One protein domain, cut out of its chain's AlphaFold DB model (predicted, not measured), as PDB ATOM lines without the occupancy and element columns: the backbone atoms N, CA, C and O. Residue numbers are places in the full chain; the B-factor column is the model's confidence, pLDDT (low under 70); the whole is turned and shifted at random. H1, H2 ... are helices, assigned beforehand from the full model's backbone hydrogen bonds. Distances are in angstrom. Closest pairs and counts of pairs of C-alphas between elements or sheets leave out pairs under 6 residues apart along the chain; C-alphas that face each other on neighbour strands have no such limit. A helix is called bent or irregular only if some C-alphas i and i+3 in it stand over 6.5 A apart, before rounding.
ATOM      1  N   LEU A 102     -53.726  40.565 -47.164       74.31
ATOM      2  CA  LEU A 102     -53.450  40.101 -45.801       74.31
ATOM      3  C   LEU A 102     -52.067  40.542 -45.311       74.31
ATOM      4  O   LEU A 102     -51.953  41.080 -44.216       74.31
ATOM      5  N   GLU A 103     -51.027  40.416 -46.137       73.31
ATOM      6  CA  GLU A 103     -49.676  40.876 -45.782       73.31
ATOM      7  C   GLU A 103     -49.603  42.398 -45.597       73.31
ATOM      8  O   GLU A 103     -48.885  42.889 -44.725       73.31
ATOM      9  N   ARG A 104     -50.360  43.169 -46.390       75.56
ATOM     10  CA  ARG A 104     -50.455  44.631 -46.230       75.56
ATOM     11  C   ARG A 104     -51.222  45.043 -44.976       75.56
ATOM     12  O   ARG A 104     -50.877  46.069 -44.398       75.56
ATOM     13  N   GLU A 105     -52.238  44.290 -44.568       75.12
ATOM     14  CA  GLU A 105     -52.970  44.531 -43.319       75.12
ATOM     15  C   GLU A 105     -52.128  44.132 -42.096       75.12
ATOM     16  O   GLU A 105     -52.002  44.932 -41.173       75.12
ATOM     17  N   ALA A 106     -51.432  42.991 -42.141       72.94
ATOM     18  CA  ALA A 106     -50.503  42.562 -41.090       72.94
ATOM     19  C   ALA A 106     -49.335  43.549 -40.885       72.94
ATOM     20  O   ALA A 106     -48.907  43.788 -39.758       72.94
ATOM     21  N   MET A 107     -48.856  44.178 -41.964       69.25
ATOM     22  CA  MET A 107     -47.840  45.240 -41.919       69.25
ATOM     23  C   MET A 107     -48.375  46.604 -41.464       69.25
ATOM     24  O   MET A 107     -47.574  47.495 -41.204       69.25
ATOM     25  N   LYS A 108     -49.697  46.809 -41.418       77.19
ATOM     26  CA  LYS A 108     -50.329  48.031 -40.886       77.19
ATOM     27  C   LYS A 108     -50.732  47.896 -39.423       77.19
ATOM     28  O   LYS A 108     -51.119  48.900 -38.820       77.19
ATOM     29  N   ASP A 109     -50.650  46.690 -38.870       81.62
ATOM     30  CA  ASP A 109     -50.882  46.465 -37.456       81.62
ATOM     31  C   ASP A 109     -49.850  47.250 -36.635       81.62
ATOM     32  O   ASP A 109     -48.636  47.064 -36.734       81.62
ATOM     33  N   LYS A 110     -50.357  48.198 -35.847       81.44
ATOM     34  CA  LYS A 110     -49.523  49.112 -35.069       81.44
ATOM     35  C   LYS A 110     -48.737  48.357 -34.003       81.44
ATOM     36  O   LYS A 110     -47.615  48.755 -33.700       81.44
ATOM     37  N   GLU A 111     -49.303  47.277 -33.469       79.81
ATOM     38  CA  GLU A 111     -48.672  46.472 -32.428       79.81
ATOM     39  C   GLU A 111     -47.490  45.666 -32.990       79.81
ATOM     40  O   GLU A 111     -46.402  45.678 -32.411       79.81
ATOM     41  N   SER A 112     -47.646  45.056 -34.171       79.56
ATOM     42  CA  SER A 112     -46.566  44.325 -34.849       79.56
ATOM     43  C   SER A 112     -45.402  45.238 -35.274       79.56
ATOM     44  O   SER A 112     -44.227  44.891 -35.085       79.56
ATOM     45  N   ILE A 113     -45.708  46.443 -35.781       81.56
ATOM     46  CA  ILE A 113     -44.703  47.452 -36.142       81.56
ATOM     47  C   ILE A 113     -43.949  47.921 -34.898       81.56
ATOM     48  O   ILE A 113     -42.717  47.974 -34.914       81.56
ATOM     49  N   GLU A 114     -44.664  48.265 -33.826       80.12
ATOM     50  CA  GLU A 114     -44.030  48.767 -32.609       80.12
ATOM     51  C   GLU A 114     -43.187  47.674 -31.946       80.12
ATOM     52  O   GLU A 114     -42.045  47.938 -31.577       80.12
ATOM     53  N   LYS A 115     -43.647  46.416 -31.926       81.81
ATOM     54  CA  LYS A 115     -42.856  45.269 -31.452       81.81
ATOM     55  C   LYS A 115     -41.550  45.098 -32.232       81.81
ATOM     56  O   LYS A 115     -40.502  44.854 -31.632       81.81
ATOM     57  N   THR A 116     -41.599  45.264 -33.554       78.81
ATOM     58  CA  THR A 116     -40.417  45.185 -34.428       78.81
ATOM     59  C   THR A 116     -39.463  46.354 -34.187       78.81
ATOM     60  O   THR A 116     -38.259  46.138 -34.061       78.81
ATOM     61  N   ARG A 117     -39.982  47.583 -34.049       80.69
ATOM     62  CA  ARG A 117     -39.172  48.772 -33.732       80.69
ATOM     63  C   ARG A 117     -38.507  48.660 -32.369       80.69
ATOM     64  O   ARG A 117     -37.325  48.950 -32.265       80.69
ATOM     65  N   ILE A 118     -39.253  48.235 -31.352       80.31
ATOM     66  CA  ILE A 118     -38.767  48.001 -29.989       80.31
ATOM     67  C   ILE A 118     -37.604  46.991 -30.025       80.31
ATOM     68  O   ILE A 118     -36.512  47.309 -29.571       80.31
ATOM     69  N   ASN A 119     -37.753  45.859 -30.722       75.94
ATOM     70  CA  ASN A 119     -36.673  44.873 -30.878       75.94
ATOM     71  C   ASN A 119     -35.433  45.384 -31.643       75.94
ATOM     72  O   ASN A 119     -34.332  44.881 -31.417       75.94
ATOM     73  N   GLN A 120     -35.603  46.352 -32.549       78.31
ATOM     74  CA  GLN A 120     -34.519  46.969 -33.324       78.31
ATOM     75  C   GLN A 120     -33.863  48.168 -32.619       78.31
ATOM     76  O   GLN A 120     -32.834  48.653 -33.094       78.31
ATOM     77  N   ARG A 121     -34.419  48.663 -31.501       80.19
ATOM     78  CA  ARG A 121     -33.790  49.735 -30.715       80.19
ATOM     79  C   ARG A 121     -32.464  49.249 -30.125       80.19
ATOM     80  O   ARG A 121     -32.283  48.083 -29.767       80.19
ATOM     81  N   VAL A 122     -31.506  50.168 -30.052       69.25
ATOM     82  CA  VAL A 122     -30.184  49.912 -29.476       69.25
ATOM     83  C   VAL A 122     -30.308  49.964 -27.952       69.25
ATOM     84  O   VAL A 122     -30.671  50.999 -27.404       69.25
ATOM     85  N   GLY A 123     -30.016  48.848 -27.279       64.00
ATOM     86  CA  GLY A 123     -30.103  48.707 -25.819       64.00
ATOM     87  C   GLY A 123     -30.928  47.487 -25.392       64.00
ATOM     88  O   GLY A 123     -32.030  47.256 -25.889       64.00
ATOM     89  N   TYR A 124     -30.381  46.687 -24.473       60.72
ATOM     90  CA  TYR A 124     -30.964  45.405 -24.041       60.72
ATOM     91  C   TYR A 124     -32.340  45.556 -23.375       60.72
ATOM     92  O   TYR A 124     -33.207  44.710 -23.559       60.72
ATOM     93  N   GLU A 125     -32.553  46.666 -22.665       62.28
ATOM     94  CA  GLU A 125     -33.770  46.965 -21.892       62.28
ATOM     95  C   GLU A 125     -35.008  47.187 -22.768       62.28
ATOM     96  O   GLU A 125     -36.138  47.126 -22.296       62.28
ATOM     97  N   THR A 126     -34.792  47.439 -24.061       54.19
ATOM     98  CA  THR A 126     -35.859  47.729 -25.018       54.19
ATOM     99  C   THR A 126     -36.225  46.539 -25.886       54.19
ATOM    100  O   THR A 126     -37.021  46.702 -26.786       54.19
ATOM    101  N   ARG A 127     -35.687  45.338 -25.671       66.88
ATOM    102  CA  ARG A 127     -36.117  44.163 -26.446       66.88
ATOM    103  C   ARG A 127     -37.318  43.519 -25.759       66.88
ATOM    104  O   ARG A 127     -37.303  43.336 -24.547       66.88
ATOM    105  N   ASN A 128     -38.345  43.135 -26.522       64.56
ATOM    106  CA  ASN A 128     -39.521  42.409 -26.015       64.56
ATOM    107  C   ASN A 128     -39.183  40.937 -25.705       64.56
ATOM    108  O   ASN A 128     -39.849  40.018 -26.182       64.56
ATOM    109  N   THR A 129     -38.104  40.703 -24.964       66.38
ATOM    110  CA  THR A 129     -37.689  39.383 -24.501       66.38
ATOM    111  C   THR A 129     -38.045  39.266 -23.032       66.38
ATOM    112  O   THR A 129     -37.548  40.033 -22.209       66.38
ATOM    113  N   ASP A 130     -38.904  38.305 -22.705       72.12
ATOM    114  CA  ASP A 130     -39.179  37.948 -21.316       72.12
ATOM    115  C   ASP A 130     -37.871  37.476 -20.653       72.12
ATOM    116  O   ASP A 130     -37.139  36.650 -21.207       72.12
ATOM    117  N   VAL A 131     -37.578  37.985 -19.455       70.38
ATOM    118  CA  VAL A 131     -36.389  37.622 -18.666       70.38
ATOM    119  C   VAL A 131     -36.327  36.108 -18.446       70.38
ATOM    120  O   VAL A 131     -35.246  35.521 -18.454       70.38
ATOM    121  N   LYS A 132     -37.486  35.444 -18.336       70.75
ATOM    122  CA  LYS A 132     -37.560  33.979 -18.230       70.75
ATOM    123  C   LYS A 132     -37.015  33.267 -19.467       70.75
ATOM    124  O   LYS A 132     -36.368  32.231 -19.336       70.75
ATOM    125  N   GLN A 133     -37.237  33.812 -20.663       72.38
ATOM    126  CA  GLN A 133     -36.725  33.214 -21.897       72.38
ATOM    127  C   GLN A 133     -35.205  33.343 -22.000       72.38
ATOM    128  O   GLN A 133     -34.556  32.396 -22.434       72.38
ATOM    129  N   LEU A 134     -34.631  34.456 -21.529       69.25
ATOM    130  CA  LEU A 134     -33.176  34.643 -21.474       69.25
ATOM    131  C   LEU A 134     -32.491  33.667 -20.507       69.25
ATOM    132  O   LEU A 134     -31.352  33.271 -20.743       69.25
ATOM    133  N   LEU A 135     -33.183  33.273 -19.435       70.12
ATOM    134  CA  LEU A 135     -32.644  32.367 -18.421       70.12
ATOM    135  C   LEU A 135     -32.708  30.893 -18.846       70.12
ATOM    136  O   LEU A 135     -31.842  30.104 -18.476       70.12
ATOM    137  N   HIS A 136     -33.741  30.516 -19.603       76.12
ATOM    138  CA  HIS A 136     -33.958  29.131 -20.026       76.12
ATOM    139  C   HIS A 136     -33.357  28.806 -21.397       76.12
ATOM    140  O   HIS A 136     -32.916  27.680 -21.590       76.12
ATOM    141  N   ASN A 137     -33.293  29.783 -22.309       77.38
ATOM    142  CA  ASN A 137     -32.733  29.634 -23.652       77.38
ATOM    143  C   ASN A 137     -31.717  30.759 -23.940       77.38
ATOM    144  O   ASN A 137     -31.970  31.609 -24.802       77.38
ATOM    145  N   PRO A 138     -30.591  30.817 -23.206       80.75
ATOM    146  CA  PRO A 138     -29.547  31.798 -23.472       80.75
ATOM    147  C   PRO A 138     -28.946  31.586 -24.868       80.75
ATOM    148  O   PRO A 138     -28.840  30.460 -25.354       80.75
ATOM    149  N   ASP A 139     -28.534  32.679 -25.513       78.94
ATOM    150  CA  ASP A 139     -27.793  32.626 -26.778       78.94
ATOM    151  C   ASP A 139     -26.527  31.761 -26.598       78.94
ATOM    152  O   ASP A 139     -25.785  32.021 -25.653       78.94
ATOM    153  N   PRO A 140     -26.232  30.785 -27.482       83.56
ATOM    154  CA  PRO A 140     -25.007  29.983 -27.439       83.56
ATOM    155  C   PRO A 140     -23.695  30.768 -27.316       83.56
ATOM    156  O   PRO A 140     -22.693  30.225 -26.856       83.56
ATOM    157  N   LYS A 141     -23.678  32.038 -27.738       82.94
ATOM    158  CA  LYS A 141     -22.519  32.937 -27.609       82.94
ATOM    159  C   LYS A 141     -22.468  33.698 -26.278       82.94
ATOM    160  O   LYS A 141     -21.483  34.382 -26.007       82.94
ATOM    161  N   SER A 142     -23.528  33.631 -25.480       82.31
ATOM    162  CA  SER A 142     -23.636  34.284 -24.178       82.31
ATOM    163  C   SER A 142     -22.877  33.505 -23.109       82.31
ATOM    164  O   SER A 142     -22.868  32.278 -23.102       82.31
ATOM    165  N   THR A 143     -22.318  34.218 -22.132       82.12
ATOM    166  CA  THR A 143     -21.705  33.619 -20.934       82.12
ATOM    167  C   THR A 143     -22.705  32.856 -20.064       82.12
ATOM    168  O   THR A 143     -22.302  32.054 -19.227       82.12
ATOM    169  N   LEU A 144     -24.005  33.101 -20.253       82.00
ATOM    170  CA  LEU A 144     -25.086  32.391 -19.570       82.00
ATOM    171  C   LEU A 144     -25.402  31.031 -20.207       82.00
ATOM    172  O   LEU A 144     -26.129  30.241 -19.608       82.00
ATOM    173  N   PHE A 145     -24.898  30.754 -21.414       86.00
ATOM    174  CA  PHE A 145     -25.145  29.488 -22.086       86.00
ATOM    175  C   PHE A 145     -24.212  28.401 -21.569       86.00
ATOM    176  O   PHE A 145     -22.996  28.453 -21.741       86.00
ATOM    177  N   ILE A 146     -24.822  27.384 -20.969       83.69
ATOM    178  CA  ILE A 146     -24.165  26.141 -20.587       83.69
ATOM    179  C   ILE A 146     -24.816  25.042 -21.427       83.69
ATOM    180  O   ILE A 146     -26.041  24.893 -21.377       83.69
ATOM    181  N   PRO A 147     -24.043  24.278 -22.214       85.25
ATOM    182  CA  PRO A 147     -24.613  23.196 -22.994       85.25
ATOM    183  C   PRO A 147     -25.169  22.116 -22.056       85.25
ATOM    184  O   PRO A 147     -24.622  21.847 -20.987       85.25
ATOM    185  N   GLU A 148     -26.262  21.473 -22.461       78.12
ATOM    186  CA  GLU A 148     -27.019  20.536 -21.614       78.12
ATOM    187  C   GLU A 148     -26.153  19.385 -21.055       78.12
ATOM    188  O   GLU A 148     -26.377  18.897 -19.950       78.12
ATOM    189  N   ASN A 149     -25.098  18.992 -21.777       82.44
ATOM    190  CA  ASN A 149     -24.132  17.973 -21.351       82.44
ATOM    191  C   ASN A 149     -23.200  18.406 -20.203       82.44
ATOM    192  O   ASN A 149     -22.588  17.531 -19.595       82.44
ATOM    193  N   GLN A 150     -23.067  19.710 -19.957       80.75
ATOM    194  CA  GLN A 150     -22.313  20.320 -18.855       80.75
ATOM    195  C   GLN A 150     -23.242  20.884 -17.774       80.75
ATOM    196  O   GLN A 150     -22.796  21.186 -16.673       80.75
ATOM    197  N   ARG A 151     -24.538  21.028 -18.078       74.88
ATOM    198  CA  ARG A 151     -25.551  21.516 -17.136       74.88
ATOM    199  C   ARG A 151     -25.808  20.533 -15.995       74.88
ATOM    200  O   ARG A 151     -26.118  20.952 -14.884       74.88
ATOM    201  N   PHE A 152     -25.684  19.240 -16.281       74.81
ATOM    202  CA  PHE A 152     -25.818  18.173 -15.302       74.81
ATOM    203  C   PHE A 152     -24.501  17.415 -15.191       74.81
ATOM    204  O   PHE A 152     -24.036  16.830 -16.172       74.81
TER     205      PHE A 152
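Overview. This is residues 102 to 152 of the 317 residues of an uncharacterized protein of Tetrahymena thermophila (strain SB210) (UniProt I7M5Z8). Four short helices are strung one after another along a drawn-out, winding chain, with no core where they come together: H1 and H4 lie towards the two ends of a wide, shallow curve, and the H2 to H3 link makes the turn between its two sides. Residues 102 to 114, of which 102 to 106 belong to H1 and 110 to 114 to H2, stick out as a free arm. The 51 printed residues hold four named helices in the order H1, H2, H3, H4 and no named strand, and the class is all helix, with 26 residues in named elements. The whole is extended, with a radius of gyration of the C-alphas of 15.6 A, and elongated, spanning 47 by 25 by 17 A.

Arrangement. H1, residues 102 to 106, and H2, residues 110 to 120, are close but not clearly touching, with 1 pair of C-alphas within 8 A. Their closest C-alphas, those of Ala 106 and Ser 112, are 7.6 A apart, and their centres are 15.1 A apart. H3, residues 131 to 136, is apart from H1 and from H2, although it is the next helix after H2. H4, residues 148 to 151, is apart from H1, H2 and H3. No helix touches another, and there is no hairpin. In H1, H2 and H3 every O i to N i+4 pair is within hydrogen-bond range; H4 is too short for such a pair, and its 1 O i to N i+3 pair is within range.

Along the chain. H1 begins at Leu 102, whose C-alpha is at (-53.450, 40.101, -45.801), and ends at Ala 106, 6.1 A from first to last C-alpha. H2, the longest helix with 11 residues, runs 15.3 A from C-alpha 110 at (-49.523, 49.112, -35.069) to C-alpha 120 at (-34.519, 46.969, -33.324). H3 measures 8.9 A from the C-alpha of Val 131 to that of His 136. H4 measures 4.8 A from the C-alpha of Glu 148 to that of Arg 151, which is at (-25.551, 21.516, -17.136). None of the four helices is bent or irregular.

Size, cuts and confidence. The two C-alphas farthest apart are those of Arg 104 and Phe 152, at 47.6 A. The printed part runs from residue 102 to residue 152 of a chain of 317 residues and has no cut. The link from H1 to H2 is tight with 3 residues, that from H2 to H3 is short with 10, and that from H3 to H4 is long with 11. Without the residues that stand free, the body has 38 residues and spans 38 by 17 by 13 A. The mean pLDDT of the printed part is 75.7, and the model's confidence is under 70 at residue 107, residues 122 to 129 and residue 134.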